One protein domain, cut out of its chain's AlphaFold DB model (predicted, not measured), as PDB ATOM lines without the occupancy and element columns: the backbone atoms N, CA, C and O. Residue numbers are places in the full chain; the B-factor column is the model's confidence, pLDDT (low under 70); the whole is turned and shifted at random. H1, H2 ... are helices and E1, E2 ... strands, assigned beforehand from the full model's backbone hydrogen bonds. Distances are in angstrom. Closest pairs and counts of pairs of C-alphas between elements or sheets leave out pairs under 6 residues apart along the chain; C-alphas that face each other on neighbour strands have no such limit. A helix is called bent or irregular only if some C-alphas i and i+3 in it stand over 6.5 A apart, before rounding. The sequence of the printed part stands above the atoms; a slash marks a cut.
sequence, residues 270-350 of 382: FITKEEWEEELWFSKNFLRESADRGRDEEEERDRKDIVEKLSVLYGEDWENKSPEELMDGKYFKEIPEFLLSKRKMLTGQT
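This is residues 270 to 350 of the 382 residues of a protein of Liparis tanakae (Tanaka's snailfish) (UniProt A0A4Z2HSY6). Two long helices, H1 and H2, run opposite ways and cross loosely as an X, and a winding string of four short helices, H3 to H6, leads from the end of H2 back past the first part of H1. Beyond H6 a tail sticks out, residues 345 to 350, of which 345 to 348 belong to E1. The printed part has 81 residues, with six named helices followed by one named strand, and its class is mostly helix. It is loose, with a radius of gyration of the C-alphas of 15.5 A, and elongated, spanning 52 by 32 by 21 A.

H1 covers residues 273 to 292, begins with C-alpha 273 at (272.537, 244.944, 207.349) and is 30.4 A long; it is neither bent nor irregular, but only just, as C-alphas 289 and 292 are 6.3 A apart. H2, residues 297 to 314, is 25.9 A long and ends with C-alpha 314 at (265.799, 250.864, 194.638). H3, residues 316 to 320, is irregular, with C-alphas 316 and 319 standing 7.2 A apart. H4 is residues 323 to 326, H5 residues 329 to 332 and H6 residues 336 to 339. E1, residues 344 to 348, is 13.4 A long and ends with C-alpha 348 at (296.951, 254.355, 195.588).

H1, with residues 283 to 287 alone, and H2, with residues 303 to 306 alone, only just touch, with 3 pairs of C-alphas within 8 A; the closest, those of Ser 283 and Ile 306, are 6.5 A apart. Their lines stand at a steep tilt of 47 degrees, opposite ways. H2 and H3 only just touch, with 3 such pairs, and only at the corner; the closest C-alphas are those of Leu 310 and Trp 318, 6.8 A. H4 touches residues 277 to 281 of H1, closest at the C-alphas of Leu 280 and Pro 323, 6.2 A. H4 and H5 meet only through their link. H2 and H5 are close but not clearly touching, at 6.6 A between the C-alphas of Tyr 314 and Tyr 331. H5 and H6 only just touch, with 3 pairs, only at the corner, closest at the C-alphas of Phe 332 and Leu 339, 7.1 A. E1 pairs with no named strand and is apart from H1 and H2, among others. O i to N i+4 pairs are within hydrogen-bond range in 14 of 16 cases in H1, 13 of 14 in H2 and 0 of 1 in H3, where 0 of 2 O i to N i+3 pairs are within range; H4, H5 and H6 are too short for an i+4 pair.

The C-alphas of Asp 292 and Gln 349, the two farthest apart, are 54.3 A from each other. The printed part has no cut, and the six links between elements are tight. The mean pLDDT of the printed part is 81.8; residues 290 to 295, 298 and 350 are under 70.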
ATOM      1  N   PHE A 270     281.249 249.825 205.603       85.31
ATOM      2  CA  PHE A 270     279.862 249.920 205.158       85.31
ATOM      3  C   PHE A 270     278.946 249.794 206.367       85.31
ATOM      4  O   PHE A 270     279.256 249.027 207.278       85.31
ATOM      5  N   ILE A 271     277.816 250.502 206.333       86.81
ATOM      6  CA  ILE A 271     276.691 250.254 207.237       86.81
ATOM      7  C   ILE A 271     276.355 248.757 207.277       86.81
ATOM      8  O   ILE A 271     276.440 248.063 206.260       86.81
ATOM      9  N   THR A 272     276.018 248.242 208.453       88.56
ATOM     10  CA  THR A 272     275.631 246.835 208.607       88.56
ATOM     11  C   THR A 272     274.235 246.575 208.035       88.56
ATOM     12  O   THR A 272     273.486 247.501 207.716       88.56
ATOM     13  N   LYS A 273     273.872 245.299 207.861       88.38
ATOM     14  CA  LYS A 273     272.537 244.944 207.349       88.38
ATOM     15  C   LYS A 273     271.455 245.354 208.331       88.38
ATOM     16  O   LYS A 273     270.423 245.854 207.911       88.38
ATOM     17  N   GLU A 274     271.735 245.148 209.608       88.62
ATOM     18  CA  GLU A 274     270.854 245.441 210.723       88.62
ATOM     19  C   GLU A 274     270.609 246.955 210.820       88.62
ATOM     20  O   GLU A 274     269.464 247.393 210.802       88.62
ATOM     21  N   GLU A 275     271.672 247.767 210.793       88.06
ATOM     22  CA  GLU A 275     271.556 249.235 210.804       88.06
ATOM     23  C   GLU A 275     270.822 249.769 209.565       88.06
ATOM     24  O   GLU A 275     270.045 250.719 209.656       88.06
ATOM     25  N   TRP A 276     271.050 249.169 208.392       89.69
ATOM     26  CA  TRP A 276     270.340 249.569 207.180       89.69
ATOM     27  C   TRP A 276     268.855 249.189 207.223       89.69
ATOM     28  O   TRP A 276     268.009 249.973 206.797       89.69
ATOM     29  N   GLU A 277     268.513 248.019 207.762       89.00
ATOM     30  CA  GLU A 277     267.126 247.593 207.961       89.00
ATOM     31  C   GLU A 277     266.383 248.525 208.931       89.00
ATOM     32  O   GLU A 277     265.258 248.945 208.646       89.00
ATOM     33  N   GLU A 278     267.036 248.926 210.024       89.00
ATOM     34  CA  GLU A 278     266.525 249.938 210.952       89.00
ATOM     35  C   GLU A 278     266.315 251.294 210.259       89.00
ATOM     36  O   GLU A 278     265.263 251.920 210.424       89.00
ATOM     37  N   GLU A 279     267.267 251.732 209.426       89.44
ATOM     38  CA  GLU A 279     267.155 252.980 208.667       89.44
ATOM     39  C   GLU A 279     266.002 252.938 207.646       89.44
ATOM     40  O   GLU A 279     265.252 253.911 207.511       89.44
ATOM     41  N   LEU A 280     265.800 251.806 206.961       89.88
ATOM     42  CA  LEU A 280     264.666 251.589 206.055       89.88
ATOM     43  C   LEU A 280     263.329 251.630 206.794       89.88
ATOM     44  O   LEU A 280     262.368 252.243 206.315       89.88
ATOM     45  N   TRP A 281     263.257 250.970 207.951       88.25
ATOM     46  CA  TRP A 281     262.062 250.946 208.783       88.25
ATOM     47  C   TRP A 281     261.701 252.353 209.266       88.25
ATOM     48  O   TRP A 281     260.558 252.792 209.098       88.25
ATOM     49  N   PHE A 282     262.687 253.097 209.778       86.19
ATOM     50  CA  PHE A 282     262.507 254.478 210.217       86.19
ATOM     51  C   PHE A 282     262.058 255.383 209.065       86.19
ATOM     52  O   PHE A 282     261.059 256.092 209.187       86.19
ATOM     53  N   SER A 283     262.730 255.290 207.914       87.00
ATOM     54  CA  SER A 283     262.408 256.064 206.710       87.00
ATOM     55  C   SER A 283     260.957 255.855 206.266       87.00
ATOM     56  O   SER A 283     260.243 256.814 205.977       87.00
ATOM     57  N   LYS A 284     260.474 254.606 206.253       85.12
ATOM     58  CA  LYS A 284     259.083 254.305 205.879       85.12
ATOM     59  C   LYS A 284     258.070 254.813 206.890       85.12
ATOM     60  O   LYS A 284     257.018 255.311 206.488       85.12
ATOM     61  N   ASN A 285     258.363 254.698 208.181       84.88
ATOM     62  CA  ASN A 285     257.464 255.202 209.215       84.88
ATOM     63  C   ASN A 285     257.366 256.727 209.170       84.88
ATOM     64  O   ASN A 285     256.257 257.258 209.158       84.88
ATOM     65  N   PHE A 286     258.495 257.418 209.011       84.06
ATOM     66  CA  PHE A 286     258.539 258.871 208.856       84.06
ATOM     67  C   PHE A 286     257.692 259.358 207.665       84.06
ATOM     68  O   PHE A 286     256.886 260.290 207.771       84.06
ATOM     69  N   LEU A 287     257.794 258.678 206.520       83.19
ATOM     70  CA  LEU A 287     257.008 259.019 205.333       83.19
ATOM     71  C   LEU A 287     255.505 258.739 205.477       83.19
ATOM     72  O   LEU A 287     254.712 259.431 204.833       83.19
ATOM     73  N   ARG A 288     255.111 257.765 206.313       76.69
ATOM     74  CA  ARG A 288     253.704 257.457 206.630       76.69
ATOM     75  C   ARG A 288     253.104 258.450 207.624       76.69
ATOM     76  O   ARG A 288     251.993 258.916 207.402       76.69
ATOM     77  N   GLU A 289     253.823 258.782 208.694       70.12
ATOM     78  CA  GLU A 289     253.333 259.663 209.767       70.12
ATOM     79  C   GLU A 289     253.183 261.121 209.324       70.12
ATOM     80  O   GLU A 289     252.299 261.836 209.795       70.12
ATOM     81  N   SER A 290     254.010 261.562 208.378       58.03
ATOM     82  CA  SER A 290     253.958 262.929 207.862       58.03
ATOM     83  C   SER A 290     252.767 263.200 206.931       58.03
ATOM     84  O   SER A 290     252.512 264.351 206.592       58.03
ATOM     85  N   ALA A 291     252.015 262.184 206.494       56.16
ATOM     86  CA  ALA A 291     250.860 262.367 205.608       56.16
ATOM     87  C   ALA A 291     249.629 263.001 206.294       56.16
ATOM     88  O   ALA A 291     248.703 263.398 205.592       56.16
ATOM     89  N   ASP A 292     249.627 263.110 207.630       54.56
ATOM     90  CA  ASP A 292     248.431 263.432 208.429       54.56
ATOM     91  C   ASP A 292     248.550 264.737 209.254       54.56
ATOM     92  O   ASP A 292     247.629 265.123 209.973       54.56
ATOM     93  N   ARG A 293     249.680 265.458 209.164       56.22
ATOM     94  CA  ARG A 293     249.914 266.742 209.857       56.22
ATOM     95  C   ARG A 293     250.500 267.773 208.892       56.22
ATOM     96  O   ARG A 293     251.277 267.423 208.011       56.22
ATOM     97  N   GLY A 294     250.102 269.040 209.029       56.69
ATOM     98  CA  GLY A 294     250.671 270.131 208.234       56.69
ATOM     99  C   GLY A 294     252.176 270.231 208.483       56.69
ATOM    100  O   GLY A 294     252.571 270.472 209.619       56.69
ATOM    101  N   ARG A 295     252.981 269.998 207.440       59.78
ATOM    102  CA  ARG A 295     254.448 269.966 207.506       59.78
ATOM    103  C   ARG A 295     255.042 271.370 207.500       59.78
ATOM    104  O   ARG A 295     254.545 272.252 206.796       59.78
ATOM    105  N   ASP A 296     256.117 271.557 208.255       70.56
ATOM    106  CA  ASP A 296     256.976 272.730 208.122       70.56
ATOM    107  C   ASP A 296     258.035 272.536 207.014       70.56
ATOM    108  O   ASP A 296     258.158 271.473 206.399       70.56
ATOM    109  N   GLU A 297     258.784 273.598 206.701       70.88
ATOM    110  CA  GLU A 297     259.791 273.569 205.631       70.88
ATOM    111  C   GLU A 297     260.986 272.647 205.928       70.88
ATOM    112  O   GLU A 297     261.731 272.310 205.007       70.88
ATOM    113  N   GLU A 298     261.223 272.286 207.192       69.06
ATOM    114  CA  GLU A 298     262.299 271.370 207.580       69.06
ATOM    115  C   GLU A 298     261.880 269.923 207.326       69.06
ATOM    116  O   GLU A 298     262.594 269.202 206.628       69.06
ATOM    117  N   GLU A 299     260.679 269.542 207.759       70.12
ATOM    118  CA  GLU A 299     260.130 268.202 207.544       70.12
ATOM    119  C   GLU A 299     259.974 267.858 206.050       70.12
ATOM    120  O   GLU A 299     260.199 266.714 205.645       70.12
ATOM    121  N   GLU A 300     259.626 268.833 205.199       77.19
ATOM    122  CA  GLU A 300     259.573 268.626 203.741       77.19
ATOM    123  C   GLU A 300     260.958 268.403 203.115       77.19
ATOM    124  O   GLU A 300     261.090 267.618 202.170       77.19
ATOM    125  N   ARG A 301     262.006 269.060 203.634       75.25
ATOM    126  CA  ARG A 301     263.384 268.825 203.173       75.25
ATOM    127  C   ARG A 301     263.832 267.412 203.519       75.25
ATOM    128  O   ARG A 301     264.278 266.696 202.627       75.25
ATOM    129  N   ASP A 302     263.623 266.988 204.761       78.25
ATOM    130  CA  ASP A 302     263.998 265.646 205.215       78.25
ATOM    131  C   ASP A 302     263.227 264.560 204.451       78.25
ATOM    132  O   ASP A 302     263.794 263.555 204.016       78.25
ATOM    133  N   ARG A 303     261.931 264.785 204.196       81.81
ATOM    134  CA  ARG A 303     261.116 263.912 203.344       81.81
ATOM    135  C   ARG A 303     261.709 263.786 201.944       81.81
ATOM    136  O   ARG A 303     261.797 262.670 201.427       81.81
ATOM    137  N   LYS A 304     262.080 264.905 201.316       83.38
ATOM    138  CA  LYS A 304     262.675 264.900 199.977       83.38
ATOM    139  C   LYS A 304     263.972 264.091 199.961       83.38
ATOM    140  O   LYS A 304     264.122 263.235 199.091       83.38
ATOM    141  N   ASP A 305     264.841 264.299 200.946       82.12
ATOM    142  CA  ASP A 305     266.117 263.591 201.057       82.12
ATOM    143  C   ASP A 305     265.909 262.072 201.198       82.12
ATOM    144  O   ASP A 305     266.600 261.289 200.544       82.12
ATOM    145  N   ILE A 306     264.912 261.631 201.975       84.88
ATOM    146  CA  ILE A 306     264.560 260.205 202.123       84.88
ATOM    147  C   ILE A 306     263.959 259.622 200.832       84.88
ATOM    148  O   ILE A 306     264.246 258.483 200.460       84.88
ATOM    149  N   VAL A 307     263.112 260.365 200.122       86.56
ATOM    150  CA  VAL A 307     262.534 259.875 198.860       86.56
ATOM    151  C   VAL A 307     263.618 259.749 197.795       86.56
ATOM    152  O   VAL A 307     263.700 258.721 197.118       86.56
ATOM    153  N   GLU A 308     264.484 260.753 197.671       85.25
ATOM    154  CA  GLU A 308     265.630 260.722 196.766       85.25
ATOM    155  C   GLU A 308     266.560 259.556 197.127       85.25
ATOM    156  O   GLU A 308     266.949 258.778 196.251       85.25
ATOM    157  N   LYS A 309     266.808 259.353 198.432       85.88
ATOM    158  CA  LYS A 309     267.571 258.224 198.972       85.88
ATOM    159  C   LYS A 309     267.114 256.888 198.404       85.88
ATOM    160  O   LYS A 309     267.864 256.152 197.758       85.88
ATOM    161  N   LEU A 310     265.861 256.565 198.677       88.44
ATOM    162  CA  LEU A 310     265.318 255.252 198.376       88.44
ATOM    163  C   LEU A 310     265.134 255.069 196.867       88.44
ATOM    164  O   LEU A 310     265.427 253.994 196.348       88.44
ATOM    165  N   SER A 311     264.793 256.133 196.141       87.81
ATOM    166  CA  SER A 311     264.656 256.097 194.681       87.81
ATOM    167  C   SER A 311     265.987 255.828 193.974       87.81
ATOM    168  O   SER A 311     266.024 255.063 193.012       87.81
ATOM    169  N   VAL A 312     267.100 256.382 194.470       84.75
ATOM    170  CA  VAL A 312     268.436 256.138 193.898       84.75
ATOM    171  C   VAL A 312     268.883 254.686 194.083       84.75
ATOM    172  O   VAL A 312     269.511 254.122 193.187       84.75
ATOM    173  N   LEU A 313     268.584 254.075 195.231       83.56
ATOM    174  CA  LEU A 313     269.023 252.710 195.543       83.56
ATOM    175  C   LEU A 313     268.114 251.632 194.949       83.56
ATOM    176  O   LEU A 313     268.596 250.580 194.528       83.56
ATOM    177  N   TYR A 314     266.808 251.884 194.918       87.62
ATOM    178  CA  TYR A 314     265.799 250.864 194.638       87.62
ATOM    179  C   TYR A 314     264.964 251.128 193.379       87.62
ATOM    180  O   TYR A 314     264.197 250.247 192.976       87.62
ATOM    181  N   GLY A 315     265.128 252.294 192.742       86.44
ATOM    182  CA  GLY A 315     264.247 252.780 191.676       86.44
ATOM    183  C   GLY A 315     262.869 253.179 192.209       86.44
ATOM    184  O   GLY A 315     262.578 252.960 193.374       86.44
ATOM    185  N   GLU A 316     261.994 253.726 191.367       84.44
ATOM    186  CA  GLU A 316     260.690 254.292 191.778       84.44
ATOM    187  C   GLU A 316     259.734 253.279 192.451       84.44
ATOM    188  O   GLU A 316     258.867 253.657 193.233       84.44
ATOM    189  N   ASP A 317     259.925 251.976 192.232       84.50
ATOM    190  CA  ASP A 317     259.049 250.915 192.755       84.50
ATOM    191  C   ASP A 317     259.230 250.614 194.257       84.50
ATOM    192  O   ASP A 317     258.634 249.667 194.778       84.50
ATOM    193  N   TRP A 318     260.116 251.324 194.958       87.88
ATOM    194  CA  TRP A 318     260.461 251.021 196.351       87.88
ATOM    195  C   TRP A 318     259.309 251.275 197.331       87.88
ATOM    196  O   TRP A 318     259.226 250.596 198.358       87.88
ATOM    197  N   GLU A 319     258.408 252.203 196.998       85.88
ATOM    198  CA  GLU A 319     257.288 252.626 197.851       85.88
ATOM    199  C   GLU A 319     256.316 251.483 198.162       85.88
ATOM    200  O   GLU A 319     255.803 251.380 199.274       85.88
ATOM    201  N   ASN A 320     256.110 250.585 197.196       86.25
ATOM    202  CA  ASN A 320     255.152 249.482 197.301       86.25
ATOM    203  C   ASN A 320     255.747 248.203 197.902       86.25
ATOM    204  O   ASN A 320     255.042 247.205 198.039       86.25
ATOM    205  N   LYS A 321     257.042 248.207 198.222       88.56
ATOM    206  CA  LYS A 321     257.759 247.027 198.714       88.56
ATOM    207  C   LYS A 321     257.794 247.017 200.234       88.56
ATOM    208  O   LYS A 321     257.707 248.075 200.856       88.56
ATOM    209  N   SER A 322     257.970 245.864 200.867       86.19
ATOM    210  CA  SER A 322     258.250 245.794 202.313       86.19
ATOM    211  C   SER A 322     259.739 246.072 202.613       86.19
ATOM    212  O   SER A 322     260.557 246.043 201.693       86.19
ATOM    213  N   PRO A 323     260.140 246.436 203.850       84.56
ATOM    214  CA  PRO A 323     261.561 246.520 204.219       84.56
ATOM    215  C   PRO A 323     262.336 245.237 203.889       84.56
ATOM    216  O   PRO A 323     263.410 245.307 203.298       84.56
ATOM    217  N   GLU A 324     261.749 244.069 204.152       86.38
ATOM    218  CA  GLU A 324     262.358 242.761 203.889       86.38
ATOM    219  C   GLU A 324     262.606 242.541 202.387       86.38
ATOM    220  O   GLU A 324     263.647 242.020 201.986       86.38
ATOM    221  N   GLU A 325     261.689 242.997 201.528       88.38
ATOM    222  CA  GLU A 325     261.856 242.949 200.070       88.38
ATOM    223  C   GLU A 325     262.936 243.912 199.557       88.38
ATOM    224  O   GLU A 325     263.573 243.635 198.536       88.38
ATOM    225  N   LEU A 326     263.144 245.044 200.239       89.25
ATOM    226  CA  LEU A 326     264.211 246.008 199.942       89.25
ATOM    227  C   LEU A 326     265.586 245.534 200.445       89.25
ATOM    228  O   LEU A 326     266.612 245.999 199.951       89.25
ATOM    229  N   MET A 327     265.628 244.566 201.360       88.81
ATOM    230  CA  MET A 327     266.862 243.906 201.799       88.81
ATOM    231  C   MET A 327     267.338 242.793 200.850       88.81
ATOM    232  O   MET A 327     268.395 242.196 201.065       88.81
ATOM    233  N   ASP A 328     266.602 242.521 199.768       88.94
ATOM    234  CA  ASP A 328     266.986 241.532 198.762       88.94
ATOM    235  C   ASP A 328     268.368 241.854 198.161       88.94
ATOM    236  O   ASP A 328     268.624 242.948 197.647       88.94
ATOM    237  N   GLY A 329     269.256 240.854 198.161       84.12
ATOM    238  CA  GLY A 329     270.621 240.959 197.639       84.12
ATOM    239  C   GLY A 329     270.717 241.447 196.188       84.12
ATOM    240  O   GLY A 329     271.788 241.888 195.767       84.12
ATOM    241  N   LYS A 330     269.625 241.420 195.409       87.44
ATOM    242  CA  LYS A 330     269.596 241.923 194.030       87.44
ATOM    243  C   LYS A 330     269.939 243.406 193.897       87.44
ATOM    244  O   LYS A 330     270.512 243.766 192.869       87.44
ATOM    245  N   TYR A 331     269.630 244.228 194.901       85.19
ATOM    246  CA  TYR A 331     269.918 245.668 194.884       85.19
ATOM    247  C   TYR A 331     271.379 245.981 195.223       85.19
ATOM    248  O   TYR A 331     271.905 247.018 194.839       85.19
ATOM    249  N   PHE A 332     272.078 245.043 195.866       86.50
ATOM    250  CA  PHE A 332     273.440 245.238 196.367       86.50
ATOM    251  C   PHE A 332     274.498 244.510 195.530       86.50
ATOM    252  O   PHE A 332     275.634 244.338 195.965       86.50
ATOM    253  N   LYS A 333     274.161 244.094 194.302       84.50
ATOM    254  CA  LYS A 333     275.099 243.402 193.398       84.50
ATOM    255  C   LYS A 333     276.346 244.230 193.081       84.50
ATOM    256  O   LYS A 333     277.414 243.661 192.875       84.50
ATOM    257  N   GLU A 334     276.213 245.556 193.041       81.81
ATOM    258  CA  GLU A 334     277.334 246.477 192.809       81.81
ATOM    259  C   GLU A 334     278.179 246.725 194.072       81.81
ATOM    260  O   GLU A 334     279.291 247.243 193.967       81.81
ATOM    261  N   ILE A 335     277.675 246.335 195.250       82.81
ATOM    262  CA  ILE A 335     278.299 246.558 196.562       82.81
ATOM    263  C   ILE A 335     278.314 245.233 197.352       82.81
ATOM    264  O   ILE A 335     277.656 245.100 198.388       82.81
ATOM    265  N   PRO A 336     279.046 244.207 196.879       82.19
ATOM    266  CA  PRO A 336     279.108 242.916 197.560       82.19
ATOM    267  C   PRO A 336     279.701 243.018 198.973       82.19
ATOM    268  O   PRO A 336     279.406 242.183 199.824       82.19
ATOM    269  N   GLU A 337     280.522 244.034 199.244       85.44
ATOM    270  CA  GLU A 337     281.135 244.267 200.553       85.44
ATOM    271  C   GLU A 337     280.106 244.561 201.654       85.44
ATOM    272  O   GLU A 337     280.292 244.099 202.779       85.44
ATOM    273  N   PHE A 338     278.993 245.221 201.311       85.25
ATOM    274  CA  PHE A 338     277.853 245.419 202.211       85.25
ATOM    275  C   PHE A 338     277.217 244.077 202.598       85.25
ATOM    276  O   PHE A 338     277.040 243.775 203.776       85.25
ATOM    277  N   LEU A 339     276.952 243.205 201.616       83.12
ATOM    278  CA  LEU A 339     276.331 241.899 201.870       83.12
ATOM    279  C   LEU A 339     277.207 240.959 202.706       83.12
ATOM    280  O   LEU A 339     276.681 240.065 203.376       83.12
ATOM    281  N   LEU A 340     278.523 241.139 202.633       84.38
ATOM    282  CA  LEU A 340     279.517 240.352 203.359       84.38
ATOM    283  C   LEU A 340     279.937 240.997 204.688       84.38
ATOM    284  O   LEU A 340     280.790 240.426 205.367       84.38
ATOM    285  N   SER A 341     279.394 242.173 205.028       83.19
ATOM    286  CA  SER A 341     279.793 242.988 206.186       83.19
ATOM    287  C   SER A 341     281.314 243.150 206.282       83.19
ATOM    288  O   SER A 341     281.922 243.011 207.345       83.19
ATOM    289  N   LYS A 342     281.963 243.367 205.133       84.69
ATOM    290  CA  LYS A 342     283.422 243.386 205.020       84.69
ATOM    291  C   LYS A 342     283.907 244.782 204.659       84.69
ATOM    292  O   LYS A 342     283.425 245.392 203.713       84.69
ATOM    293  N   ARG A 343     284.948 245.245 205.353       84.50
ATOM    294  CA  ARG A 343     285.638 246.491 205.000       84.50
ATOM    295  C   ARG A 343     286.347 246.377 203.651       84.50
ATOM    296  O   ARG A 343     286.922 245.333 203.318       84.50
ATOM    297  N   LYS A 344     286.357 247.470 202.893       85.06
ATOM    298  CA  LYS A 344     287.020 247.569 201.589       85.06
ATOM    299  C   LYS A 344     288.254 248.449 201.689       85.06
ATOM    300  O   LYS A 344     288.146 249.636 201.973       85.06
ATOM    301  N   MET A 345     289.417 247.863 201.410       84.81
ATOM    302  CA  MET A 345     290.679 248.597 201.342       84.81
ATOM    303  C   MET A 345     290.973 249.002 199.905       84.81
ATOM    304  O   MET A 345     291.051 248.149 199.020       84.81
ATOM    305  N   LEU A 346     291.204 250.290 199.681       84.19
ATOM    306  CA  LEU A 346     291.767 250.809 198.440       84.19
ATOM    307  C   LEU A 346     293.171 251.334 198.720       84.19
ATOM    308  O   LEU A 346     293.417 251.925 199.765       84.19
ATOM    309  N   THR A 347     294.094 251.138 197.781       82.69
ATOM    310  CA  THR A 347     295.448 251.693 197.885       82.69
ATOM    311  C   THR A 347     295.818 252.406 196.592       82.69
ATOM    312  O   THR A 347     295.440 251.973 195.502       82.69
ATOM    313  N   GLY A 348     296.538 253.516 196.705       76.69
ATOM    314  CA  GLY A 348     296.951 254.355 195.588       76.69
ATOM    315  C   GLY A 348     298.350 254.918 195.804       76.69
ATOM    316  O   GLY A 348     298.791 255.120 196.931       76.69
ATOM    317  N   GLN A 349     299.076 255.165 194.714       71.44
ATOM    318  CA  GLN A 349     300.405 255.792 194.775       71.44
ATOM    319  C   GLN A 349     300.336 257.324 194.770       71.44
ATOM    320  O   GLN A 349     301.287 257.984 195.170       71.44
ATOM    321  N   THR A 350     299.223 257.895 194.309       64.50
ATOM    322  CA  THR A 350     298.976 259.340 194.296       64.50
ATOM    323  C   THR A 350     297.521 259.618 194.654       64.50
ATOM    324  O   THR A 350     296.666 258.743 194.510       64.50
TER     325      THR A 350